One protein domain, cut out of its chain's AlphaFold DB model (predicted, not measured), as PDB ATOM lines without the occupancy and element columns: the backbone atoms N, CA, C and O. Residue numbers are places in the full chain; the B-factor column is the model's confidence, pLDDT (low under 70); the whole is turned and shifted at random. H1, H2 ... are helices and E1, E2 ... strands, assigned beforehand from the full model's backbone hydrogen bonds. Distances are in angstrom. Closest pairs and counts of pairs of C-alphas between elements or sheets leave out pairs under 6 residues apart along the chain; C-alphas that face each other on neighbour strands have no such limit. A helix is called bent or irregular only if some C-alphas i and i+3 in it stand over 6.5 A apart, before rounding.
ATOM      1  N   SER A 140      35.966 -51.003 246.699       92.12
ATOM      2  CA  SER A 140      36.270 -50.025 247.759       92.12
ATOM      3  C   SER A 140      36.536 -48.626 247.199       92.12
ATOM      4  O   SER A 140      35.914 -47.657 247.629       92.12
ATOM      5  N   SER A 141      37.375 -48.515 246.166       92.25
ATOM      6  CA  SER A 141      37.636 -47.232 245.506       92.25
ATOM      7  C   SER A 141      36.387 -46.657 244.843       92.25
ATOM      8  O   SER A 141      36.208 -45.444 244.815       92.25
ATOM      9  N   ARG A 142      35.505 -47.486 244.283       91.88
ATOM     10  CA  ARG A 142      34.244 -47.010 243.691       91.88
ATOM     11  C   ARG A 142      33.284 -46.478 244.746       91.88
ATOM     12  O   ARG A 142      32.639 -45.464 244.493       91.88
ATOM     13  N   ILE A 143      33.218 -47.134 245.903       91.88
ATOM     14  CA  ILE A 143      32.470 -46.658 247.069       91.88
ATOM     15  C   ILE A 143      33.020 -45.299 247.512       91.88
ATOM     16  O   ILE A 143      32.238 -44.358 247.611       91.88
ATOM     17  N   GLU A 144      34.341 -45.177 247.678       92.81
ATOM     18  CA  GLU A 144      35.015 -43.914 248.023       92.81
ATOM     19  C   GLU A 144      34.638 -42.791 247.051       92.81
ATOM     20  O   GLU A 144      33.964 -41.843 247.440       92.81
ATOM     21  N   ASN A 145      34.950 -42.959 245.763       91.94
ATOM     22  CA  ASN A 145      34.715 -41.939 244.735       91.94
ATOM     23  C   ASN A 145      33.233 -41.558 244.559       91.94
ATOM     24  O   ASN A 145      32.932 -40.497 244.016       91.94
ATOM     25  N   SER A 146      32.297 -42.443 244.910       89.81
ATOM     26  CA  SER A 146      30.868 -42.126 244.814       89.81
ATOM     27  C   SER A 146      30.437 -41.302 246.024       89.81
ATOM     28  O   SER A 146      29.866 -40.220 245.871       89.81
ATOM     29  N   LEU A 147      30.776 -41.785 247.224       89.00
ATOM     30  CA  LEU A 147      30.393 -41.183 248.500       89.00
ATOM     31  C   LEU A 147      31.192 -39.921 248.857       89.00
ATOM     32  O   LEU A 147      30.736 -39.168 249.711       89.00
ATOM     33  N   GLU A 148      32.287 -39.608 248.161       90.56
ATOM     34  CA  GLU A 148      32.947 -38.287 248.202       90.56
ATOM     35  C   GLU A 148      31.959 -37.124 247.994       90.56
ATOM     36  O   GLU A 148      32.152 -36.034 248.520       90.56
ATOM     37  N   SER A 149      30.843 -37.353 247.291       89.06
ATOM     38  CA  SER A 149      29.776 -36.355 247.102       89.06
ATOM     39  C   SER A 149      29.029 -35.975 248.398       89.06
ATOM     40  O   SER A 149      28.220 -35.048 248.383       89.06
ATOM     41  N   ILE A 150      29.266 -36.689 249.506       89.25
ATOM     42  CA  ILE A 150      28.813 -36.324 250.862       89.25
ATOM     43  C   ILE A 150      29.646 -35.162 251.430       89.25
ATOM     44  O   ILE A 150      29.240 -34.515 252.395       89.25
ATOM     45  N   GLU A 151      30.818 -34.869 250.868       92.75
ATOM     46  CA  GLU A 151      31.574 -33.692 251.274       92.75
ATOM     47  C   GLU A 151      30.819 -32.406 250.924       92.75
ATOM     48  O   GLU A 151      30.281 -32.232 249.829       92.75
ATOM     49  N   GLY A 152      30.800 -31.468 251.864       93.56
ATOM     50  CA  GLY A 152      30.074 -30.221 251.695       93.56
ATOM     51  C   GLY A 152      29.626 -29.598 253.004       93.56
ATOM     52  O   GLY A 152      29.841 -30.131 254.094       93.56
ATOM     53  N   SER A 153      28.999 -28.431 252.884       94.75
ATOM     54  CA  SER A 153      28.394 -27.722 254.009       94.75
ATOM     55  C   SER A 153      26.889 -27.955 254.034       94.75
ATOM     56  O   SER A 153      26.217 -27.806 253.013       94.75
ATOM     57  N   TYR A 154      26.357 -28.260 255.213       92.69
ATOM     58  CA  TYR A 154      24.937 -28.524 255.415       92.69
ATOM     59  C   TYR A 154      24.391 -27.662 256.544       92.69
ATOM     60  O   TYR A 154      25.041 -27.482 257.572       92.69
ATOM     61  N   THR A 155      23.170 -27.169 256.357       91.19
ATOM     62  CA  THR A 155      22.438 -26.398 257.363       91.19
ATOM     63  C   THR A 155      21.192 -27.168 257.773       91.19
ATOM     64  O   THR A 155      20.423 -27.628 256.926       91.19
ATOM     65  N   GLY A 156      21.006 -27.310 259.076       86.50
ATOM     66  CA  GLY A 156      19.855 -27.951 259.684       86.50
ATOM     67  C   GLY A 156      18.612 -27.080 259.766       86.50
ATOM     68  O   GLY A 156      18.619 -25.908 259.365       86.50
ATOM     69  N   PRO A 157      17.518 -27.663 260.279       86.38
ATOM     70  CA  PRO A 157      16.283 -26.933 260.491       86.38
ATOM     71  C   PRO A 157      16.473 -25.855 261.564       86.38
ATOM     72  O   PRO A 157      17.452 -25.851 262.314       86.38
ATOM     73  N   GLY A 158      15.515 -24.932 261.632       87.25
ATOM     74  CA  GLY A 158      15.390 -24.028 262.769       87.25
ATOM     75  C   GLY A 158      14.951 -24.802 264.005       87.25
ATOM     76  O   GLY A 158      13.879 -25.400 263.999       87.25
ATOM     77  N   ILE A 159      15.777 -24.802 265.047       84.12
ATOM     78  CA  ILE A 159      15.496 -25.444 266.331       84.12
ATOM     79  C   ILE A 159      15.271 -24.342 267.365       84.12
ATOM     80  O   ILE A 159      16.179 -23.565 267.666       84.12
ATOM     81  N   GLU A 160      14.062 -24.273 267.914       86.00
ATOM     82  CA  GLU A 160      13.735 -23.380 269.027       86.00
ATOM     83  C   GLU A 160      14.398 -23.882 270.313       86.00
ATOM     84  O   GLU A 160      14.108 -24.972 270.801       86.00
ATOM     85  N   THR A 161      15.275 -23.070 270.899       80.62
ATOM     86  CA  THR A 161      15.947 -23.377 272.165       80.62
ATOM     87  C   THR A 161      15.865 -22.202 273.137       80.62
ATOM     88  O   THR A 161      15.573 -21.065 272.768       80.62
ATOM     89  N   THR A 162      16.097 -22.458 274.425       80.25
ATOM     90  CA  THR A 162      16.088 -21.420 275.463       80.25
ATOM     91  C   THR A 162      17.505 -21.100 275.914       80.25
ATOM     92  O   THR A 162      18.149 -21.896 276.597       80.25
ATOM     93  N   ARG A 163      17.974 -19.879 275.644       75.75
ATOM     94  CA  ARG A 163      19.273 -19.384 276.126       75.75
ATOM     95  C   ARG A 163      19.069 -18.216 277.079       75.75
ATOM     96  O   ARG A 163      18.513 -17.185 276.714       75.75
ATOM     97  N   SER A 164      19.517 -18.368 278.327       82.00
ATOM     98  CA  SER A 164      19.354 -17.348 279.380       82.00
ATOM     99  C   SER A 164      17.895 -16.904 279.605       82.00
ATOM    100  O   SER A 164      17.644 -15.753 279.956       82.00
ATOM    101  N   GLY A 165      16.932 -17.811 279.407       81.44
ATOM    102  CA  GLY A 165      15.497 -17.539 279.571       81.44
ATOM    103  C   GLY A 165      14.822 -16.846 278.382       81.44
ATOM    104  O   GLY A 165      13.665 -16.451 278.507       81.44
ATOM    105  N   LEU A 166      15.518 -16.689 277.252       81.44
ATOM    106  CA  LEU A 166      14.967 -16.185 275.992       81.44
ATOM    107  C   LEU A 166      14.863 -17.330 274.979       81.44
ATOM    108  O   LEU A 166      15.821 -18.092 274.840       81.44
ATOM    109  N   SER A 167      13.733 -17.417 274.276       84.75
ATOM    110  CA  SER A 167      13.581 -18.280 273.100       84.75
ATOM    111  C   SER A 167      14.453 -17.754 271.964       84.75
ATOM    112  O   SER A 167      14.419 -16.558 271.654       84.75
ATOM    113  N   VAL A 168      15.274 -18.628 271.398       84.81
ATOM    114  CA  VAL A 168      16.180 -18.349 270.287       84.81
ATOM    115  C   VAL A 168      16.110 -19.526 269.326       84.81
ATOM    116  O   VAL A 168      16.311 -20.665 269.738       84.81
ATOM    117  N   GLU A 169      15.903 -19.242 268.048       87.62
ATOM    118  CA  GLU A 169      16.041 -20.228 266.981       87.62
ATOM    119  C   GLU A 169      17.528 -20.388 266.620       87.62
ATOM    120  O   GLU A 169      18.216 -19.405 266.320       87.62
ATOM    121  N   ILE A 170      18.038 -21.619 266.652       86.44
ATOM    122  CA  ILE A 170      19.369 -21.967 266.139       86.44
ATOM    123  C   ILE A 170      19.244 -22.818 264.881       86.44
ATOM    124  O   ILE A 170      18.300 -23.586 264.730       86.44
ATOM    125  N   ARG A 171      20.220 -22.700 263.982       90.06
ATOM    126  CA  ARG A 171      20.345 -23.548 262.794       90.06
ATOM    127  C   ARG A 171      21.712 -24.215 262.835       90.06
ATOM    128  O   ARG A 171      22.704 -23.509 262.657       90.06
ATOM    129  N   PRO A 172      21.788 -25.518 263.149       90.06
ATOM    130  CA  PRO A 172      23.055 -26.231 263.176       90.06
ATOM    131  C   PRO A 172      23.683 -26.244 261.788       90.06
ATOM    132  O   PRO A 172      23.048 -26.659 260.822       90.06
ATOM    133  N   GLU A 173      24.925 -25.799 261.683       93.56
ATOM    134  CA  GLU A 173      25.717 -25.930 260.461       93.56
ATOM    135  C   GLU A 173      26.805 -26.982 260.649       93.56
ATOM    136  O   GLU A 173      27.388 -27.094 261.725       93.56
ATOM    137  N   ILE A 174      27.102 -27.755 259.615       94.38
ATOM    138  CA  ILE A 174      28.228 -28.692 259.614       94.38
ATOM    139  C   ILE A 174      28.976 -28.598 258.298       94.38
ATOM    140  O   ILE A 174      28.414 -28.199 257.276       94.38
ATOM    141  N   GLU A 175      30.226 -29.038 258.310       96.75
ATOM    142  CA  GLU A 175      30.992 -29.232 257.091       96.75
ATOM    143  C   GLU A 175      31.702 -30.586 257.119       96.75
ATOM    144  O   GLU A 175      32.465 -30.872 258.041       96.75
ATOM    145  N   VAL A 176      31.430 -31.417 256.114       96.12
ATOM    146  CA  VAL A 176      32.026 -32.746 255.935       96.12
ATOM    147  C   VAL A 176      33.152 -32.659 254.909       96.12
ATOM    148  O   VAL A 176      32.992 -32.005 253.876       96.12
ATOM    149  N   ARG A 177      34.293 -33.285 255.204       96.00
ATOM    150  CA  ARG A 177      35.519 -33.257 254.391       96.00
ATOM    151  C   ARG A 177      36.269 -34.588 254.468       96.00
ATOM    152  O   ARG A 177      36.102 -35.323 255.439       96.00
ATOM    153  N   ASP A 178      37.197 -34.804 253.543       94.88
ATOM    154  CA  ASP A 178      38.167 -35.906 253.541       94.88
ATOM    155  C   ASP A 178      37.505 -37.292 253.698       94.88
ATOM    156  O   ASP A 178      37.935 -38.092 254.535       94.88
ATOM    157  N   PHE A 179      36.455 -37.564 252.921       93.75
ATOM    158  CA  PHE A 179      35.795 -38.866 252.900       93.75
ATOM    159  C   PHE A 179      36.742 -39.942 252.358       93.75
ATOM    160  O   PHE A 179      37.408 -39.752 251.341       93.75
ATOM    161  N   LYS A 180      36.798 -41.089 253.035       95.50
ATOM    162  CA  LYS A 180      37.567 -42.265 252.615       95.50
ATOM    163  C   LYS A 180      36.781 -43.535 252.869       95.50
ATOM    164  O   LYS A 180      36.110 -43.648 253.896       95.50
ATOM    165  N   ALA A 181      36.934 -44.516 251.985       95.06
ATOM    166  CA  ALA A 181      36.361 -45.843 252.167       95.06
ATOM    167  C   ALA A 181      37.429 -46.933 252.036       95.06
ATOM    168  O   ALA A 181      38.272 -46.921 251.143       95.06
ATOM    169  N   SER A 182      37.382 -47.917 252.927       95.88
ATOM    170  CA  SER A 182      38.290 -49.066 252.892       95.88
ATOM    171  C   SER A 182      37.626 -50.314 253.452       95.88
ATOM    172  O   SER A 182      36.617 -50.226 254.148       95.88
ATOM    173  N   TRP A 183      38.184 -51.484 253.155       97.56
ATOM    174  CA  TRP A 183      37.767 -52.717 253.815       97.56
ATOM    175  C   TRP A 183      38.282 -52.753 255.258       97.56
ATOM    176  O   TRP A 183      39.429 -52.389 255.529       97.56
ATOM    177  N   GLY A 184      37.410 -53.167 256.170       97.06
ATOM    178  CA  GLY A 184      37.701 -53.405 257.578       97.06
ATOM    179  C   GLY A 184      37.868 -54.888 257.867       97.06
ATOM    180  O   GLY A 184      38.538 -55.604 257.121       97.06
ATOM    181  N   ASP A 185      37.255 -55.345 258.956       97.31
ATOM    182  CA  ASP A 185      37.269 -56.759 259.306       97.31
ATOM    183  C   ASP A 185      36.452 -57.570 258.289       97.31
ATOM    184  O   ASP A 185      35.341 -57.207 257.899       97.31
ATOM    185  N   ILE A 186      37.024 -58.685 257.843       97.75
ATOM    186  CA  ILE A 186      36.393 -59.618 256.914       97.75
ATOM    187  C   ILE A 186      36.238 -60.950 257.646       97.75
ATOM    188  O   ILE A 186      37.166 -61.447 258.282       97.75
ATOM    189  N   SER A 187      35.036 -61.516 257.592       96.12
ATOM    190  CA  SER A 187      34.690 -62.783 258.228       96.12
ATOM    191  C   SER A 187      33.777 -63.609 257.328       96.12
ATOM    192  O   SER A 187      33.241 -63.110 256.346       96.12
ATOM    193  N   GLU A 188      33.510 -64.861 257.701       93.50
ATOM    194  CA  GLU A 188      32.553 -65.713 256.978       93.50
ATOM    195  C   GLU A 188      31.147 -65.091 256.871       93.50
ATOM    196  O   GLU A 188      30.433 -65.313 255.896       93.50
ATOM    197  N   GLN A 189      30.716 -64.321 257.875       95.56
ATOM    198  CA  GLN A 189      29.345 -63.799 257.947       95.56
ATOM    199  C   GLN A 189      29.220 -62.391 257.369       95.56
ATOM    200  O   GLN A 189      28.193 -62.058 256.771       95.56
ATOM    201  N   GLU A 190      30.248 -61.574 257.570       96.69
ATOM    202  CA  GLU A 190      30.191 -60.139 257.334       96.69
ATOM    203  C   GLU A 190      31.538 -59.602 256.850       96.69
ATOM    204  O   GLU A 190      32.591 -59.982 257.375       96.69
ATOM    205  N   SER A 191      31.481 -58.713 255.862       97.75
ATOM    206  CA  SER A 191      32.615 -57.927 255.376       97.75
ATOM    207  C   SER A 191      32.381 -56.455 255.694       97.75
ATOM    208  O   SER A 191      31.396 -55.872 255.237       97.75
ATOM    209  N   GLU A 192      33.262 -55.846 256.483       97.50
ATOM    210  CA  GLU A 192      33.128 -54.449 256.893       97.50
ATOM    211  C   GLU A 192      33.663 -53.481 255.837       97.50
ATOM    212  O   GLU A 192      34.776 -53.627 255.337       97.50
ATOM    213  N   VAL A 193      32.908 -52.419 255.582       97.19
ATOM    214  CA  VAL A 193      33.372 -51.192 254.940       97.19
ATOM    215  C   VAL A 193      33.578 -50.146 256.032       97.19
ATOM    216  O   VAL A 193      32.638 -49.768 256.738       97.19
ATOM    217  N   LEU A 194      34.814 -49.679 256.177       97.06
ATOM    218  CA  LEU A 194      35.176 -48.546 257.019       97.06
ATOM    219  C   LEU A 194      34.991 -47.266 256.217       97.06
ATOM    220  O   LEU A 194      35.552 -47.136 255.127       97.06
ATOM    221  N   MET A 195      34.232 -46.328 256.769       95.56
ATOM    222  CA  MET A 195      34.031 -45.001 256.200       95.56
ATOM    223  C   MET A 195      34.591 -43.968 257.167       95.56
ATOM    224  O   MET A 195      34.057 -43.797 258.264       95.56
ATOM    225  N   ASP A 196      35.656 -43.293 256.756       96.12
ATOM    226  CA  ASP A 196      36.300 -42.245 257.539       96.12
ATOM    227  C   ASP A 196      35.942 -40.888 256.938       96.12
ATOM    228  O   ASP A 196      35.993 -40.711 255.723       96.12
ATOM    229  N   MET A 197      35.577 -39.920 257.773       95.62
ATOM    230  CA  MET A 197      35.322 -38.548 257.332       95.62
ATOM    231  C   MET A 197      35.661 -37.548 258.431       95.62
ATOM    232  O   MET A 197      35.583 -37.849 259.622       95.62
ATOM    233  N   LYS A 198      35.986 -36.319 258.041       96.06
ATOM    234  CA  LYS A 198      36.154 -35.198 258.964       96.06
ATOM    235  C   LYS A 198      34.890 -34.368 259.026       96.06
ATOM    236  O   LYS A 198      34.391 -33.922 257.997       96.06
ATOM    237  N   VAL A 199      34.420 -34.101 260.238       95.56
ATOM    238  CA  VAL A 199      33.268 -33.238 260.495       95.56
ATOM    239  C   VAL A 199      33.739 -32.001 261.246       95.56
ATOM    240  O   VAL A 199      34.214 -32.079 262.380       95.56
ATOM    241  N   HIS A 200      33.623 -30.849 260.596       96.12
ATOM    242  CA  HIS A 200      33.919 -29.548 261.175       96.12
ATOM    243  C   HIS A 200      32.651 -28.909 261.742       96.12
ATOM    244  O   HIS A 200      31.605 -28.881 261.091       96.12
ATOM    245  N   ASN A 201      32.773 -28.363 262.953       95.19
ATOM    246  CA  ASN A 201      31.738 -27.581 263.608       95.19
ATOM    247  C   ASN A 201      32.003 -26.068 263.440       95.19
ATOM    248  O   ASN A 201      32.761 -25.497 264.228       95.19
ATOM    249  N   PRO A 202      31.367 -25.378 262.476       96.44
ATOM    250  CA  PRO A 202      31.490 -23.926 262.328       96.44
ATOM    251  C   PRO A 202      30.677 -23.129 263.367       96.44
ATOM    252  O   PRO A 202      30.805 -21.904 263.450       96.44
ATOM    253  N   ASN A 203      29.825 -23.785 264.162       92.81
ATOM    254  CA  ASN A 203      28.945 -23.107 265.108       92.81
ATOM    255  C   ASN A 203      29.719 -22.548 266.309       92.81
ATOM    256  O   ASN A 203      30.778 -23.026 266.704       92.81
ATOM    257  N   SER A 204      29.117 -21.557 266.974       92.06
ATOM    258  CA  SER A 204      29.630 -20.995 268.238       92.06
ATOM    259  C   SER A 204      29.295 -21.836 269.483       92.06
ATOM    260  O   SER A 204      29.501 -21.387 270.613       92.06
ATOM    261  N   TYR A 205      28.746 -23.034 269.283       88.62
ATOM    262  CA  TYR A 205      28.300 -23.979 270.306       88.62
ATOM    263  C   TYR A 205      28.679 -25.411 269.883       88.62
ATOM    264  O   TYR A 205      28.841 -25.658 268.686       88.62
ATOM    265  N   PRO A 206      28.897 -26.338 270.833       90.38
ATOM    266  CA  PRO A 206      29.251 -27.715 270.505       90.38
ATOM    267  C   PRO A 206      28.092 -28.430 269.801       90.38
ATOM    268  O   PRO A 206      26.929 -28.162 270.099       90.38
ATOM    269  N   ILE A 207      28.416 -29.355 268.901       91.00
ATOM    270  CA  ILE A 207      27.450 -30.233 268.221       91.00
ATOM    271  C   ILE A 207      27.759 -31.694 268.565       91.00
ATOM    272  O   ILE A 207      28.925 -32.007 268.774       91.00
ATOM    273  N   PRO A 208      26.773 -32.598 268.635       92.06
ATOM    274  CA  PRO A 208      27.036 -34.024 268.825       92.06
ATOM    275  C   PRO A 208      27.787 -34.615 267.627       92.06
ATOM    276  O   PRO A 208      27.666 -34.123 266.500       92.06
ATOM    277  N   THR A 209      28.512 -35.709 267.839       93.00
ATOM    278  CA  THR A 209      28.983 -36.533 266.725       93.00
ATOM    279  C   THR A 209      27.787 -37.230 266.056       93.00
ATOM    280  O   THR A 209      26.869 -37.685 266.746       93.00
ATOM    281  N   PRO A 210      27.743 -37.299 264.717       94.62
ATOM    282  CA  PRO A 210      26.646 -37.936 264.008       94.62
ATOM    283  C   PRO A 210      26.692 -39.459 264.117       94.62
ATOM    284  O   PRO A 210      27.743 -40.069 264.299       94.62
ATOM    285  N   SER A 211      25.540 -40.080 263.900       95.25
ATOM    286  CA  SER A 211      25.459 -41.451 263.402       95.25
ATOM    287  C   SER A 211      25.327 -41.445 261.878       95.25
ATOM    288  O   SER A 211      24.927 -40.445 261.278       95.25
ATOM    289  N   PHE A 212      25.670 -42.560 261.247       95.06
ATOM    290  CA  PHE A 212      25.558 -42.759 259.810       95.06
ATOM    291  C   PHE A 212      24.560 -43.881 259.543       95.06
ATOM    292  O   PHE A 212      24.785 -45.022 259.940       95.06
ATOM    293  N   GLY A 213      23.434 -43.558 258.918       95.50
ATOM    294  CA  GLY A 213      22.379 -44.506 258.574       95.50
ATOM    295  C   GLY A 213      22.289 -44.729 257.073       95.50
ATOM    296  O   GLY A 213      22.658 -43.854 256.289       95.50
ATOM    297  N   GLY A 214      21.771 -45.888 256.674       95.56
ATOM    298  CA  GLY A 214      21.585 -46.164 255.259       95.56
ATOM    299  C   GLY A 214      21.250 -47.602 254.904       95.56
ATOM    300  O   GLY A 214      21.033 -48.462 255.766       95.56
ATOM    301  N   ARG A 215      21.199 -47.847 253.598       97.25
ATOM    302  CA  ARG A 215      20.946 -49.151 252.981       97.25
ATOM    303  C   ARG A 215      21.754 -49.261 251.694       97.25
ATOM    304  O   ARG A 215      21.931 -48.271 250.999       97.25
ATOM    305  N   ALA A 216      22.225 -50.467 251.390       97.06
ATOM    306  CA  ALA A 216      22.887 -50.773 250.131       97.06
ATOM    307  C   ALA A 216      22.207 -51.972 249.466       97.06
ATOM    308  O   ALA A 216      22.056 -53.041 250.078       97.06
ATOM    309  N   ASP A 217      21.826 -51.781 248.211       98.00
ATOM    310  CA  ASP A 217      21.233 -52.780 247.337       98.00
ATOM    311  C   ASP A 217      22.151 -53.009 246.133       98.00
ATOM    312  O   ASP A 217      22.570 -52.063 245.477       98.00
ATOM    313  N   LEU A 218      22.464 -54.267 245.822       96.69
ATOM    314  CA  LEU A 218      23.195 -54.649 244.614       96.69
ATOM    315  C   LEU A 218      22.213 -55.333 243.663       96.69
ATOM    316  O   LEU A 218      21.739 -56.421 243.982       96.69
ATOM    317  N   ASN A 219      21.865 -54.722 242.525       95.19
ATOM    318  CA  ASN A 219      20.858 -55.265 241.596       95.19
ATOM    319  C   ASN A 219      19.535 -55.676 242.294       95.19
ATOM    320  O   ASN A 219      18.945 -56.710 241.975       95.19
ATOM    321  N   ASN A 220      19.053 -54.862 243.239       93.88
ATOM    322  CA  ASN A 220      17.886 -55.114 244.110       93.88
ATOM    323  C   ASN A 220      18.086 -56.148 245.237       93.88
ATOM    324  O   ASN A 220      17.140 -56.439 245.975       93.88
ATOM    325  N   VAL A 221      19.287 -56.697 245.414       97.25
ATOM    326  CA  VAL A 221      19.622 -57.551 246.557       97.25
ATOM    327  C   VAL A 221      20.140 -56.678 247.691       97.25
ATOM    328  O   VAL A 221      21.238 -56.137 247.613       97.25
ATOM    329  N   THR A 222      19.382 -56.573 248.782       97.88
ATOM    330  CA  THR A 222      19.859 -55.861 249.976       97.88
ATOM    331  C   THR A 222      20.990 -56.624 250.640       97.88
ATOM    332  O   THR A 222      20.782 -57.728 251.162       97.88
ATOM    333  N   VAL A 223      22.167 -56.006 250.652       97.31
ATOM    334  CA  VAL A 223      23.389 -56.558 251.251       97.31
ATOM    335  C   VAL A 223      23.715 -55.901 252.588       97.31
ATOM    336  O   VAL A 223      24.303 -56.551 253.450       97.31
ATOM    337  N   ALA A 224      23.258 -54.665 252.806       97.25
ATOM    338  CA  ALA A 224      23.431 -53.955 254.065       97.25
ATOM    339  C   ALA A 224      22.246 -53.039 254.383       97.25
ATOM    340  O   ALA A 224      21.622 -52.452 253.502       97.25
ATOM    341  N   ASN A 225      21.957 -52.915 255.675       97.19
ATOM    342  CA  ASN A 225      21.082 -51.903 256.259       97.19
ATOM    343  C   ASN A 225      21.675 -51.577 257.629       97.19
ATOM    344  O   ASN A 225      21.881 -52.499 258.426       97.19
ATOM    345  N   TRP A 226      22.009 -50.314 257.870       96.25
ATOM    346  CA  TRP A 226      22.818 -49.931 259.020       96.25
ATOM    347  C   TRP A 226      22.343 -48.638 259.681       96.25
ATOM    348  O   TRP A 226      21.684 -47.774 259.105       96.25
ATOM    349  N   THR A 227      22.734 -48.511 260.942       95.38
ATOM    350  CA  THR A 227      22.799 -47.254 261.683       95.38
ATOM    351  C   THR A 227      24.045 -47.357 262.549       95.38
ATOM    352  O   THR A 227      24.045 -48.030 263.579       95.38
ATOM    353  N   ALA A 228      25.139 -46.788 262.059       93.50
ATOM    354  CA  ALA A 228      26.456 -46.873 262.659       93.50
ATOM    355  C   ALA A 228      26.698 -45.644 263.536       93.50
ATOM    356  O   ALA A 228      26.537 -44.509 263.090       93.50
ATOM    357  N   ASN A 229      27.101 -45.867 264.782       92.19
ATOM    358  CA  ASN A 229      27.593 -44.781 265.622       92.19
ATOM    359  C   ASN A 229      29.000 -44.393 265.162       92.19
ATOM    360  O   ASN A 229      29.763 -45.251 264.721       92.19
ATOM    361  N   SER A 230      29.342 -43.116 265.289       89.69
ATOM    362  CA  SER A 230      30.700 -42.655 265.028       89.69
ATOM    363  C   SER A 230      31.680 -43.156 266.089       89.69
ATOM    364  O   SER A 230      31.410 -43.041 267.287       89.69
ATOM    365  N   GLU A 231      32.854 -43.595 265.656       89.62
ATOM    366  CA  GLU A 231      34.029 -43.821 266.495       89.62
ATOM    367  C   GLU A 231      35.021 -42.664 266.261       89.62
ATOM    368  O   GLU A 231      35.573 -42.567 265.161       89.62
ATOM    369  N   PRO A 232      35.244 -41.762 267.238       84.25
ATOM    370  CA  PRO A 232      36.254 -40.714 267.108       84.25
ATOM    371  C   PRO A 232      37.647 -41.323 266.942       84.25
ATOM    372  O   PRO A 232      38.054 -42.188 267.721       84.25
ATOM    373  N   LEU A 233      38.385 -40.870 265.930       83.94
ATOM    374  CA  LEU A 233      39.780 -41.255 265.712       83.94
ATOM    375  C   LEU A 233      40.757 -40.313 266.422       83.94
ATOM    376  O   LEU A 233      41.949 -40.622 266.515       83.94
ATOM    377  N   THR A 234      40.270 -39.190 266.956       75.62
ATOM    378  CA  THR A 234      41.057 -38.286 267.790       75.62
ATOM    379  C   THR A 234      40.444 -38.139 269.182       75.62
ATOM    380  O   THR A 234      39.256 -38.357 269.396       75.62
ATOM    381  N   GLU A 235      41.269 -37.781 270.167       67.38
ATOM    382  CA  GLU A 235      40.809 -37.542 271.545       67.38
ATOM    383  C   GLU A 235      40.181 -36.141 271.727       67.38
ATOM    384  O   GLU A 235      39.983 -35.706 272.860       67.38
ATOM    385  N   LEU A 236      39.919 -35.400 270.640       64.44
ATOM    386  CA  LEU A 236      39.405 -34.026 270.705       64.44
ATOM    387  C   LEU A 236      37.901 -33.978 270.995       64.44
ATOM    388  O   LEU A 236      37.431 -33.024 271.620       64.44
ATOM    389  N   ALA A 237      37.154 -35.007 270.593       61.88
ATOM    390  CA  ALA A 237      35.750 -35.149 270.938       61.88
ATOM    391  C   ALA A 237      35.578 -35.540 272.416       61.88
ATOM    392  O   ALA A 237      35.649 -36.713 272.794       61.88
ATOM    393  N   GLU A 238      35.304 -34.555 273.270       64.00
ATOM    394  CA  GLU A 238      34.850 -34.811 274.636       64.00
ATOM    395  C   GLU A 238      33.392 -35.304 274.610       64.00
ATOM    396  O   GLU A 238      32.509 -34.654 274.053       64.00
ATOM    397  N   GLU A 239      33.131 -36.465 275.221       75.38
ATOM    398  CA  GLU A 239      31.775 -36.983 275.491       75.38
ATOM    399  C   GLU A 239      30.849 -37.129 274.259       75.38
ATOM    400  O   GLU A 239      29.629 -37.068 274.388       75.38
ATOM    401  N   GLY A 240      31.403 -37.360 273.061       85.25
ATOM    402  CA  GLY A 240      30.605 -37.489 271.830       85.25
ATOM    403  C   GLY A 240      30.123 -36.148 271.271       85.25
ATOM    404  O   GLY A 240      29.101 -36.091 270.591       85.25
ATOM    405  N   MET A 241      30.850 -35.066 271.564       89.94
ATOM    406  CA  MET A 241      30.586 -33.719 271.064       89.94
ATOM    407  C   MET A 241      31.808 -33.172 270.310       89.94
ATOM    408  O   MET A 241      32.949 -33.417 270.685       89.94
ATOM    409  N   ILE A 242      31.565 -32.369 269.279       92.31
ATOM    410  CA  ILE A 242      32.551 -31.608 268.510       92.31
ATOM    411  C   ILE A 242      32.469 -30.150 268.970       92.31
ATOM    412  O   ILE A 242      31.436 -29.489 268.815       92.31
ATOM    413  N   ALA A 243      33.547 -29.633 269.558       93.12
ATOM    414  CA  ALA A 243      33.590 -28.285 270.119       93.12
ATOM    415  C   ALA A 243      33.483 -27.173 269.045       93.12
ATOM    416  O   ALA A 243      33.725 -27.425 267.863       93.12
ATOM    417  N   PRO A 244      33.117 -25.931 269.429       94.25
ATOM    418  CA  PRO A 244      33.034 -24.800 268.500       94.25
ATOM    419  C   PRO A 244      34.340 -24.565 267.733       94.25
ATOM    420  O   PRO A 244      35.383 -24.341 268.347       94.25
ATOM    421  N   GLY A 245      34.279 -24.551 266.403       94.25
ATOM    422  CA  GLY A 245      35.433 -24.326 265.530       94.25
ATOM    423  C   GLY A 245      36.363 -25.532 265.357       94.25
ATOM    424  O   GLY A 245      37.290 -25.453 264.551       94.25
ATOM    425  N   GLU A 246      36.123 -26.639 266.061       94.69
ATOM    426  CA  GLU A 246      36.950 -27.841 265.965       94.69
ATOM    427  C   GLU A 246      36.530 -28.731 264.787       94.69
ATOM    428  O   GLU A 246      35.477 -28.555 264.164       94.69
ATOM    429  N   THR A 247      37.408 -29.664 264.431       94.81
ATOM    430  CA  THR A 247      37.159 -30.705 263.427       94.81
ATOM    431  C   THR A 247      37.481 -32.049 264.047       94.81
ATOM    432  O   THR A 247      38.591 -32.228 264.543       94.81
ATOM    433  N   GLU A 248      36.543 -32.984 263.972       94.12
ATOM    434  CA  GLU A 248      36.740 -34.355 264.440       94.12
ATOM    435  C   GLU A 248      36.846 -35.306 263.249       94.12
ATOM    436  O   GLU A 248      36.103 -35.167 262.275       94.12
ATOM    437  N   GLU A 249      37.759 -36.274 263.321       95.50
ATOM    438  CA  GLU A 249      37.836 -37.373 262.359       95.50
ATOM    439  C   GLU A 249      37.043 -38.562 262.908       95.50
ATOM    440  O   GLU A 249      37.331 -39.067 263.993       95.50
ATOM    441  N   LEU A 250      36.018 -38.981 262.173       95.38
ATOM    442  CA  LEU A 250      35.046 -39.979 262.595       95.38
ATOM    443  C   LEU A 250      35.113 -41.191 261.680       95.38
ATOM    444  O   LEU A 250      35.119 -41.045 260.457       95.38
ATOM    445  N   ARG A 251      35.084 -42.377 262.286       96.56
ATOM    446  CA  ARG A 251      34.954 -43.654 261.593       96.56
ATOM    447  C   ARG A 251      33.563 -44.238 261.780       96.56
ATOM    448  O   ARG A 251      33.051 -44.296 262.897       96.56
ATOM    449  N   PHE A 252      32.998 -44.750 260.696       96.50
ATOM    450  CA  PHE A 252      31.786 -45.559 260.685       96.50
ATOM    451  C   PHE A 252      32.098 -46.945 260.133       96.50
ATOM    452  O   PHE A 252      32.908 -47.093 259.218       96.50
ATOM    453  N   ARG A 253      31.440 -47.966 260.685       97.06
ATOM    454  CA  ARG A 253      31.565 -49.360 260.246       97.06
ATOM    455  C   ARG A 253      30.242 -49.820 259.668       97.06
ATOM    456  O   ARG A 253      29.224 -49.802 260.362       97.06
ATOM    457  N   VAL A 254      30.258 -50.215 258.402       96.69
ATOM    458  CA  VAL A 254      29.093 -50.763 257.705       96.69
ATOM    459  C   VAL A 254      29.398 -52.200 257.337       96.69
ATOM    460  O   VAL A 254      30.330 -52.458 256.588       96.69
ATOM    461  N   GLY A 255      28.615 -53.139 257.850       96.94
ATOM    462  CA  GLY A 255      28.808 -54.543 257.542       96.94
ATOM    463  C   GLY A 255      27.928 -55.028 256.390       96.94
ATOM    464  O   GLY A 255      26.710 -54.809 256.362       96.94
ATOM    465  N   LEU A 256      28.564 -55.663 255.407       97.25
ATOM    466  CA  LEU A 256      27.919 -56.325 254.278       97.25
ATOM    467  C   LEU A 256      27.666 -57.789 254.629       97.25
ATOM    468  O   LEU A 256      28.579 -58.495 255.048       97.25
ATOM    469  N   LYS A 257      26.442 -58.277 254.423       97.81
ATOM    470  CA  LYS A 257      26.077 -59.666 254.731       97.81
ATOM    471  C   LYS A 257      26.568 -60.614 253.638       97.81
ATOM    472  O   LYS A 257      25.959 -60.684 252.571       97.81
ATOM    473  N   ASN A 258      27.582 -61.420 253.936       96.50
ATOM    474  CA  ASN A 258      28.226 -62.295 252.946       96.50
ATOM    475  C   ASN A 258      27.299 -63.405 252.435       96.50
ATOM    476  O   ASN A 258      27.354 -63.779 251.270       96.50
ATOM    477  N   GLN A 259      26.340 -63.842 253.252       93.81
ATOM    478  CA  GLN A 259      25.294 -64.789 252.836       93.81
ATOM    479  C   GLN A 259      24.351 -64.242 251.747       93.81
ATOM    480  O   GLN A 259      23.544 -64.990 251.212       93.81
ATOM    481  N   ARG A 260      24.395 -62.938 251.442       95.25
ATOM    482  CA  ARG A 260      23.614 -62.320 250.356       95.25
ATOM    483  C   ARG A 260      24.373 -62.306 249.026       95.25
ATOM    484  O   ARG A 260      23.796 -61.891 248.025       95.25
ATOM    485  N   MET A 261      25.645 -62.715 249.013       94.38
ATOM    486  CA  MET A 261      26.479 -62.675 247.806       94.38
ATOM    487  C   MET A 261      26.051 -63.709 246.763       94.38
ATOM    488  O   MET A 261      26.243 -63.463 245.579       94.38
ATOM    489  N   ASP A 262      25.410 -64.801 247.184       91.19
ATOM    490  CA  ASP A 262      24.778 -65.777 246.290       91.19
ATOM    491  C   ASP A 262      23.669 -65.152 245.444       91.19
ATOM    492  O   ASP A 262      23.770 -65.091 244.216       91.19
ATOM    493  N   ASP A 263      22.656 -64.600 246.121       92.44
ATOM    494  CA  ASP A 263      21.541 -63.891 245.489       92.44
ATOM    495  C   ASP A 263      22.055 -62.766 244.574       92.44
ATOM    496  O   ASP A 263      21.555 -62.546 243.469       92.44
ATOM    497  N   TRP A 264      23.069 -62.024 245.034       94.31
ATOM    498  CA  TRP A 264      23.672 -60.960 244.241       94.31
ATOM    499  C   TRP A 264      24.344 -61.506 242.979       94.31
ATOM    500  O   TRP A 264      24.080 -60.982 241.892       94.31
ATOM    501  N   LEU A 265      25.178 -62.542 243.088       92.19
ATOM    502  CA  LEU A 265      25.923 -63.074 241.952       92.19
ATOM    503  C   LEU A 265      24.980 -63.533 240.841       92.19
ATOM    504  O   LEU A 265      25.236 -63.234 239.677       92.19
ATOM    505  N   GLU A 266      23.860 -64.169 241.185       92.00
ATOM    506  CA  GLU A 266      22.826 -64.556 240.221       92.00
ATOM    507  C   GLU A 266      22.344 -63.355 239.396       92.00
ATOM    508  O   GLU A 266      22.328 -63.390 238.161       92.00
ATOM    509  N   THR A 267      21.973 -62.261 240.066       93.81
ATOM    510  CA  THR A 267      21.523 -61.044 239.376       93.81
ATOM    511  C   THR A 267      22.644 -60.394 238.565       93.81
ATOM    512  O   THR A 267      22.395 -59.894 237.468       93.81
ATOM    513  N   HIS A 268      23.879 -60.431 239.071       92.69
ATOM    514  CA  HIS A 268      25.061 -59.888 238.414       92.69
ATOM    515  C   HIS A 268      25.335 -60.595 237.088       92.69
ATOM    516  O   HIS A 268      25.397 -59.944 236.044       92.69
ATOM    517  N   VAL A 269      25.429 -61.928 237.099       91.31
ATOM    518  CA  VAL A 269      25.712 -62.719 235.892       91.31
ATOM    519  C   VAL A 269      24.535 -62.704 234.917       91.31
ATOM    520  O   VAL A 269      24.747 -62.592 233.709       91.31
ATOM    521  N   ARG A 270      23.284 -62.678 235.410       90.56
ATOM    522  CA  ARG A 270      22.080 -62.487 234.572       90.56
ATOM    523  C   ARG A 270      22.110 -61.159 233.820       90.56
ATOM    524  O   ARG A 270      21.676 -61.095 232.669       90.56
ATOM    525  N   ASN A 271      22.665 -60.125 234.441       90.56
ATOM    526  CA  ASN A 271      22.862 -58.811 233.837       90.56
ATOM    527  C   ASN A 271      24.163 -58.711 233.023       90.56
ATOM    528  O   ASN A 271      24.620 -57.605 232.741       90.56
ATOM    529  N   ARG A 272      24.732 -59.848 232.591       89.19
ATOM    530  CA  ARG A 272      26.017 -59.933 231.879       89.19
ATOM    531  C   ARG A 272      27.160 -59.352 232.696       89.19
ATOM    532  O   ARG A 272      27.877 -58.470 232.232       89.19
ATOM    533  N   GLU A 273      27.292 -59.847 233.919       91.06
ATOM    534  CA  GLU A 273      28.355 -59.462 234.848       91.06
ATOM    535  C   GLU A 273      28.346 -57.969 235.185       91.06
ATOM    536  O   GLU A 273      29.382 -57.313 235.324       91.06
ATOM    537  N   TYR A 274      27.138 -57.427 235.329       92.50
ATOM    538  CA  TYR A 274      26.903 -56.027 235.631       92.50
ATOM    539  C   TYR A 274      26.105 -55.869 236.922       92.50
ATOM    540  O   TYR A 274      25.092 -56.536 237.147       92.50
ATOM    541  N   THR A 275      26.558 -54.955 237.771       94.38
ATOM    542  CA  THR A 275      25.852 -54.513 238.969       94.38
ATOM    543  C   THR A 275      25.646 -53.013 238.917       94.38
ATOM    544  O   THR A 275      26.613 -52.259 238.790       94.38
ATOM    545  N   GLU A 276      24.400 -52.589 239.094       94.50
ATOM    546  CA  GLU A 276      24.091 -51.256 239.598       94.50
ATOM    547  C   GLU A 276      23.826 -51.380 241.103       94.50
ATOM    548  O   GLU A 276      22.955 -52.138 241.540       94.50
ATOM    549  N   ALA A 277      24.667 -50.724 241.896       95.38
ATOM    550  CA  ALA A 277      24.550 -50.660 243.338       95.38
ATOM    551  C   ALA A 277      23.897 -49.335 243.722       95.38
ATOM    552  O   ALA A 277      24.422 -48.268 243.399       95.38
ATOM    553  N   GLU A 278      22.773 -49.419 244.418       95.94
ATOM    554  CA  GLU A 278      22.020 -48.283 244.936       95.94
ATOM    555  C   GLU A 278      22.313 -48.164 246.431       95.94
ATOM    556  O   GLU A 278      22.147 -49.124 247.191       95.94
ATOM    557  N   ILE A 279      22.810 -47.003 246.855       95.31
ATOM    558  CA  ILE A 279      23.177 -46.748 248.247       95.31
ATOM    559  C   ILE A 279      22.444 -45.506 248.737       95.31
ATOM    560  O   ILE A 279      22.652 -44.404 248.236       95.31
ATOM    561  N   ASP A 280      21.641 -45.696 249.775       94.94
ATOM    562  CA  ASP A 280      21.056 -44.620 250.557       94.94
ATOM    563  C   ASP A 280      21.976 -44.303 251.730       94.94
ATOM    564  O   ASP A 280      22.287 -45.193 252.524       94.94
ATOM    565  N   ALA A 281      22.387 -43.044 251.867       93.88
ATOM    566  CA  ALA A 281      23.313 -42.606 252.908       93.88
ATOM    567  C   ALA A 281      22.798 -41.357 253.634       93.88
ATOM    568  O   ALA A 281      22.327 -40.404 253.013       93.88
ATOM    569  N   GLN A 282      22.905 -41.345 254.961       94.00
ATOM    570  CA  GLN A 282      22.394 -40.261 255.795       94.00
ATOM    571  C   GLN A 282      23.272 -40.039 257.028       94.00
ATOM    572  O   GLN A 282      23.400 -40.930 257.864       94.00
ATOM    573  N   LEU A 283      23.794 -38.822 257.209       93.88
ATOM    574  CA  LEU A 283      24.310 -38.391 258.514       93.88
ATOM    575  C   LEU A 283      23.158 -37.904 259.390       93.88
ATOM    576  O   LEU A 283      22.309 -37.146 258.917       93.88
ATOM    577  N   ILE A 284      23.137 -38.338 260.648       94.19
ATOM    578  CA  ILE A 284      22.060 -38.089 261.609       94.19
ATOM    579  C   ILE A 284      22.670 -37.563 262.912       94.19
ATOM    580  O   ILE A 284      23.404 -38.270 263.601       94.19
ATOM    581  N   PHE A 285      22.335 -36.329 263.267       91.62
ATOM    582  CA  PHE A 285      22.746 -35.626 264.479       91.62
ATOM    583  C   PHE A 285      21.555 -35.498 265.433       91.62
ATOM    584  O   PHE A 285      20.424 -35.333 264.985       91.62
ATOM    585  N   ASN A 286      21.799 -35.504 266.743       88.81
ATOM    586  CA  ASN A 286      20.763 -35.240 267.748       88.81
ATOM    587  C   ASN A 286      21.086 -33.962 268.537       88.81
ATOM    588  O   ASN A 286      21.858 -33.992 269.495       88.81
ATOM    589  N   VAL A 287      20.540 -32.826 268.109       83.62
ATOM    590  CA  VAL A 287      20.827 -31.505 268.690       83.62
ATOM    591  C   VAL A 287      19.649 -31.086 269.562       83.62
ATOM    592  O   VAL A 287      18.538 -30.957 269.066       83.62
ATOM    593  N   GLU A 288      19.880 -30.867 270.860       81.56
ATOM    594  CA  GLU A 288      18.827 -30.470 271.818       81.56
ATOM    595  C   GLU A 288      17.607 -31.425 271.838       81.56
ATOM    596  O   GLU A 288      16.493 -31.023 272.162       81.56
ATOM    597  N   GLY A 289      17.811 -32.709 271.517       80.25
ATOM    598  CA  GLY A 289      16.744 -33.715 271.449       80.25
ATOM    599  C   GLY A 289      16.034 -33.814 270.096       80.25
ATOM    600  O   GLY A 289      15.258 -34.751 269.910       80.25
ATOM    601  N   GLU A 290      16.329 -32.917 269.153       84.00
ATOM    602  CA  GLU A 290      15.794 -32.923 267.788       84.00
ATOM    603  C   GLU A 290      16.765 -33.601 266.810       84.00
ATOM    604  O   GLU A 290      17.987 -33.436 266.889       84.00
ATOM    605  N   GLU A 291      16.219 -34.374 265.869       87.31
ATOM    606  CA  GLU A 291      17.012 -35.060 264.848       87.31
ATOM    607  C   GLU A 291      17.306 -34.123 263.667       87.31
ATOM    608  O   GLU A 291      16.404 -33.626 262.994       87.31
ATOM    609  N   PHE A 292      18.590 -33.912 263.395       87.69
ATOM    610  CA  PHE A 292      19.094 -33.163 262.254       87.69
ATOM    611  C   PHE A 292      19.781 -34.116 261.265       87.69
ATOM    612  O   PHE A 292      20.733 -34.810 261.609       87.69
ATOM    613  N   LYS A 293      19.320 -34.124 260.016       91.19
ATOM    614  CA  LYS A 293      19.846 -34.927 258.906       91.19
ATOM    615  C   LYS A 293      20.715 -34.102 257.950       91.19
ATOM    616  O   LYS A 293      20.319 -33.044 257.463       91.19
ATOM    617  N   ALA A 294      21.904 -34.576 257.618       89.06
ATOM    618  CA  ALA A 294      22.770 -33.882 256.669       89.06
ATOM    619  C   ALA A 294      23.117 -34.773 255.466       89.06
ATOM    620  O   ALA A 294      23.774 -35.799 255.662       89.06
ATOM    621  N   PRO A 295      22.687 -34.403 254.240       88.31
ATOM    622  CA  PRO A 295      21.640 -33.413 253.918       88.31
ATOM    623  C   PRO A 295      20.249 -33.835 254.425       88.31
ATOM    624  O   PRO A 295      20.068 -34.965 254.867       88.31
ATOM    625  N   ALA A 296      19.263 -32.933 254.349       86.75
ATOM    626  CA  ALA A 296      17.922 -33.115 254.921       86.75
ATOM    627  C   ALA A 296      17.213 -34.411 254.478       86.75
ATOM    628  O   ALA A 296      16.679 -35.130 255.320       86.75
ATOM    629  N   GLY A 297      17.250 -34.708 253.175       87.00
ATOM    630  CA  GLY A 297      16.702 -35.938 252.593       87.00
ATOM    631  C   GLY A 297      17.690 -37.100 252.495       87.00
ATOM    632  O   GLY A 297      17.319 -38.171 252.025       87.00
ATOM    633  N   GLY A 298      18.946 -36.898 252.889       91.38
ATOM    634  CA  GLY A 298      20.024 -37.852 252.648       91.38
ATOM    635  C   GLY A 298      20.496 -37.856 251.196       91.38
ATOM    636  O   GLY A 298      20.115 -37.009 250.385       91.38
ATOM    637  N   MET A 299      21.370 -38.803 250.888       92.06
ATOM    638  CA  MET A 299      21.969 -38.987 249.572       92.06
ATOM    639  C   MET A 299      21.492 -40.300 248.966       92.06
ATOM    640  O   MET A 299      21.357 -41.300 249.672       92.06
ATOM    641  N   GLU A 300      21.269 -40.283 247.659       94.50
ATOM    642  CA  GLU A 300      21.090 -41.469 246.828       94.50
ATOM    643  C   GLU A 300      22.310 -41.588 245.918       94.50
ATOM    644  O   GLU A 300      22.641 -40.660 245.178       94.50
ATOM    645  N   CYS A 301      23.016 -42.708 246.010       92.88
ATOM    646  CA  CYS A 301      24.242 -42.960 245.270       92.88
ATOM    647  C   CYS A 301      24.061 -44.150 244.346       92.88
ATOM    648  O   CYS A 301      23.530 -45.182 244.757       92.88
ATOM    649  N   ILE A 302      24.574 -44.027 243.126       93.00
ATOM    650  CA  ILE A 302      24.544 -45.113 242.152       93.00
ATOM    651  C   ILE A 302      25.973 -45.464 241.760       93.00
ATOM    652  O   ILE A 302      26.698 -44.654 241.180       93.00
ATOM    653  N   ILE A 303      26.368 -46.703 242.038       92.00
ATOM    654  CA  ILE A 303      27.689 -47.230 241.703       92.00
ATOM    655  C   ILE A 303      27.536 -48.330 240.669       92.00
ATOM    656  O   ILE A 303      26.807 -49.295 240.864       92.00
ATOM    657  N   GLN A 304      28.268 -48.215 239.568       91.88
ATOM    658  CA  GLN A 304      28.257 -49.218 238.514       91.88
ATOM    659  C   GLN A 304      29.515 -50.084 238.599       91.88
ATOM    660  O   GLN A 304      30.638 -49.571 238.701       91.88
ATOM    661  N   ILE A 305      29.332 -51.400 238.555       90.25
ATOM    662  CA  ILE A 305      30.398 -52.403 238.614       90.25
ATOM    663  C   ILE A 305      30.185 -53.374 237.454       90.25
ATOM    664  O   ILE A 305      29.127 -53.982 237.336       90.25
ATOM    665  N   GLN A 306      31.198 -53.533 236.606       88.94
ATOM    666  CA  GLN A 306      31.220 -54.527 235.534       88.94
ATOM    667  C   GLN A 306      32.432 -55.423 235.749       88.94
ATOM    668  O   GLN A 306      33.550 -54.909 235.878       88.94
ATOM    669  N   THR A 307      32.216 -56.734 235.752       86.19
ATOM    670  CA  THR A 307      33.300 -57.715 235.752       86.19
ATOM    671  C   THR A 307      33.446 -58.363 234.373       86.19
ATOM    672  O   THR A 307      32.775 -57.968 233.415       86.19
ATOM    673  N   ASP A 308      34.473 -59.196 234.261       83.56
ATOM    674  CA  ASP A 308      34.855 -59.950 233.067       83.56
ATOM    675  C   ASP A 308      35.417 -61.289 233.567       83.56
ATOM    676  O   ASP A 308      36.621 -61.553 233.559       83.56
ATOM    677  N   ILE A 309      34.537 -62.060 234.194       79.88
ATOM    678  CA  ILE A 309      34.769 -63.413 234.683       79.88
ATOM    679  C   ILE A 309      34.767 -64.337 233.465       79.88
ATOM    680  O   ILE A 309      35.797 -64.946 233.173       79.88
ATOM    681  N   LEU A 310      33.655 -64.363 232.722       78.25
ATOM    682  CA  LEU A 310      33.450 -65.166 231.513       78.25
ATOM    683  C   LEU A 310      33.066 -64.320 230.287       78.25
ATOM    684  O   LEU A 310      33.350 -64.717 229.162       78.25
ATOM    685  N   VAL A 311      32.429 -63.161 230.486       72.25
ATOM    686  CA  VAL A 311      31.953 -62.300 229.391       72.25
ATOM    687  C   VAL A 311      33.009 -61.256 229.001       72.25
ATOM    688  O   VAL A 311      33.146 -60.224 229.657       72.25
ATOM    689  N   ASP A 312      33.675 -61.468 227.863       67.56
ATOM    690  CA  ASP A 312      34.718 -60.559 227.347       67.56
ATOM    691  C   ASP A 312      34.149 -59.275 226.672       67.56
ATOM    692  O   ASP A 312      34.842 -58.263 226.509       67.56
ATOM    693  N   ASP A 313      32.864 -59.271 226.285       64.75
ATOM    694  CA  ASP A 313      32.206 -58.156 225.583       64.75
ATOM    695  C   ASP A 313      31.484 -57.201 226.555       64.75
ATOM    696  O   ASP A 313      30.264 -57.261 226.755       64.75
ATOM    697  N   LYS A 314      32.227 -56.250 227.132       64.75
ATOM    698  CA  LYS A 314      31.669 -55.202 228.011       64.75
ATOM    699  C   LYS A 314      30.711 -54.285 227.243       64.75
ATOM    700  O   LYS A 314      31.138 -53.412 226.489       64.75
ATOM    701  N   GLN A 315      29.405 -54.464 227.450       59.66
ATOM    702  CA  GLN A 315      28.361 -53.659 226.790       59.66
ATOM    703  C   GLN A 315      27.918 -52.431 227.590       59.66
ATOM    704  O   GLN A 315      27.380 -51.490 227.003       59.66
ATOM    705  N   HIS A 316      28.147 -52.413 228.904       64.81
ATOM    706  CA  HIS A 316      27.831 -51.264 229.747       64.81
ATOM    707  C   HIS A 316      29.045 -50.336 229.854       64.81
ATOM    708  O   HIS A 316      30.146 -50.777 230.195       64.81
ATOM    709  N   SER A 317      28.853 -49.037 229.591       63.59
ATOM    710  CA  SER A 317      29.809 -48.039 230.065       63.59
ATOM    711  C   SER A 317      29.696 -47.986 231.583       63.59
ATOM    712  O   SER A 317      28.618 -47.785 232.133       63.59
ATOM    713  N   VAL A 318      30.812 -48.224 232.265       74.25
ATOM    714  CA  VAL A 318      30.875 -48.041 233.711       74.25
ATOM    715  C   VAL A 318      31.190 -46.578 233.966       74.25
ATOM    716  O   VAL A 318      32.334 -46.147 233.797       74.25
ATOM    717  N   GLU A 319      30.176 -45.820 234.353       75.00
ATOM    718  CA  GLU A 319      30.299 -44.407 234.694       75.00
ATOM    719  C   GLU A 319      30.229 -44.234 236.211       75.00
ATOM    720  O   GLU A 319      29.546 -44.978 236.915       75.00
ATOM    721  N   ASN A 320      30.961 -43.247 236.731       70.81
ATOM    722  CA  ASN A 320      30.740 -42.811 238.102       70.81
ATOM    723  C   ASN A 320      29.531 -41.871 238.091       70.81
ATOM    724  O   ASN A 320      29.670 -40.699 237.743       70.81
ATOM    725  N   LYS A 321      28.347 -42.408 238.406       78.19
ATOM    726  CA  LYS A 321      27.125 -41.606 238.553       78.19
ATOM    727  C   LYS A 321      27.156 -40.752 239.831       78.19
ATOM    728  O   LYS A 321      26.466 -39.741 239.877       78.19
ATOM    729  N   GLY A 322      27.998 -41.102 240.808       81.12
ATOM    730  CA  GLY A 322      28.166 -40.358 242.053       81.12
ATOM    731  C   GLY A 322      26.948 -40.456 242.971       81.12
ATOM    732  O   GLY A 322      26.184 -41.424 242.903       81.12
ATOM    733  N   CYS A 323      26.781 -39.450 243.829       89.12
ATOM    734  CA  CYS A 323      25.597 -39.304 244.665       89.12
ATOM    735  C   CYS A 323      24.874 -37.990 244.390       89.12
ATOM    736  O   CYS A 323      25.502 -36.948 244.198       89.12
ATOM    737  N   GLU A 324      23.552 -38.028 244.488       89.62
ATOM    738  CA  GLU A 324      22.699 -36.847 244.454       89.62
ATOM    739  C   GLU A 324      21.942 -36.708 245.785       89.62
ATOM    740  O   GLU A 324      21.511 -37.708 246.367       89.62
ATOM    741  N   PRO A 325      21.773 -35.480 246.311       87.75
ATOM    742  CA  PRO A 325      20.917 -35.259 247.465       87.75
ATOM    743  C   PRO A 325      19.462 -35.534 247.087       87.75
ATOM    744  O   PRO A 325      18.966 -35.047 246.067       87.75
ATOM    745  N   LYS A 326      18.743 -36.266 247.937       88.06
ATOM    746  CA  LYS A 326      17.308 -36.479 247.745       88.06
ATOM    747  C   LYS A 326      16.576 -35.147 247.889       88.06
ATOM    748  O   LYS A 326      16.862 -34.358 248.792       88.06
TER     749      LYS A 326
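This is residues 140 to 326 of the 358 residues of an uncharacterized protein of Nanohaloarchaea archaeon SG9 (UniProt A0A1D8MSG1). Two twisted sheets, E7 E6 E9 E10 E11 and E1 E4 E5 E8, meet along E7 and E8, and helix H1 packs between them, against E10 and E11 of the one and E4 of the other. The whole is a rod of 69 by 30 by 23 A: the small hairpin E2 and E3 lies at one end, while H2 and the loop of residues 307 to 319 lie towards the other. The 187 printed residues, mostly strand by class, hold two named helices and eleven named strands in the order H1 E1 E2 E3 E4 E5 E6 E7 E8 H2 E9 E10 E11, each sheet antiparallel. It is only just compact, close to loose, with a radius of gyration of the C-alphas of 18.9 A.

H1, residues 140 to 150, begins at C-alpha 140 (36.270, -50.025, 247.759); it is neither bent nor irregular, but only just: C-alphas 146 and 149 are 6.3 A apart. E1 is 152 to 155, E2 159 to 163 and E3 166 to 170. E3 runs on into E4, 173 to 186, 35.5 A long, which bends by 64 degrees at residue 178. E5, 190 to 200, is 31.1 A long; E6 is 211 to 218, E7 221 to 229, and E8, 247 to 257, 32.2 A. H2, 258 to 270, is only just irregular, C-alphas 259 and 262 being 6.6 A apart. E9, 274 to 287, and E10, 290 to 306, span 41.6 and 41.8 A. E11, 320 to 325, ends at C-alpha 325 (20.917, -35.259, 247.465).

H1 is on both larger sheets. It touches E4 at the C-alphas of Glu 144 and Ala 181, 4.8 A, and E11 at those of Ser 146 and Gly 322, 4.2 A. Its heights are 7.6 A over E1 E4 E5 E8 and 8.0 A over E7 E6 E9 E10 E11, with which it makes two layers, a helix on one face of a sheet. N 154 and O 174 are 2.9 A apart between E1 and E4, N 180 and O 196 2.8 A in the hairpin E4 and E5, and N 193 and O 254 2.8 A between E5 and E8. E8 touches E7, closest at the C-alphas of Leu 256 and Ala 224, 5.1 A. N 212 and O 228 are 2.8 A apart in the hairpin E6 and E7, and N 213 and O 282 2.8 A between E6 and E9. E9 E10 E11 are a meander, each strand the antiparallel neighbour of the one before, with N 285 and O 292 at 2.8 A and N 300 and O 324 at 2.9 A. H2 touches E7, closest at the C-alphas of Trp 264 and Val 221, 5.8 A. In the hairpin E2 and E3, N 161 and O 168 are 2.9 A apart. O i to N i+4 pairs are within hydrogen-bond range in 5 of 7 for H1 and 7 of 9 for H2.

The C-alphas farthest apart, of Gly 165 and Asp 312, are 70.3 A apart. The printed part has no cut. The links E7 to E8 and E10 to E11 are long; in the first, residues 231 to 232 pair with residues 250 to 251 of E8. Mean pLDDT of the printed part is 89.8, and residues 235 to 238 and 312 to 317 are under 70.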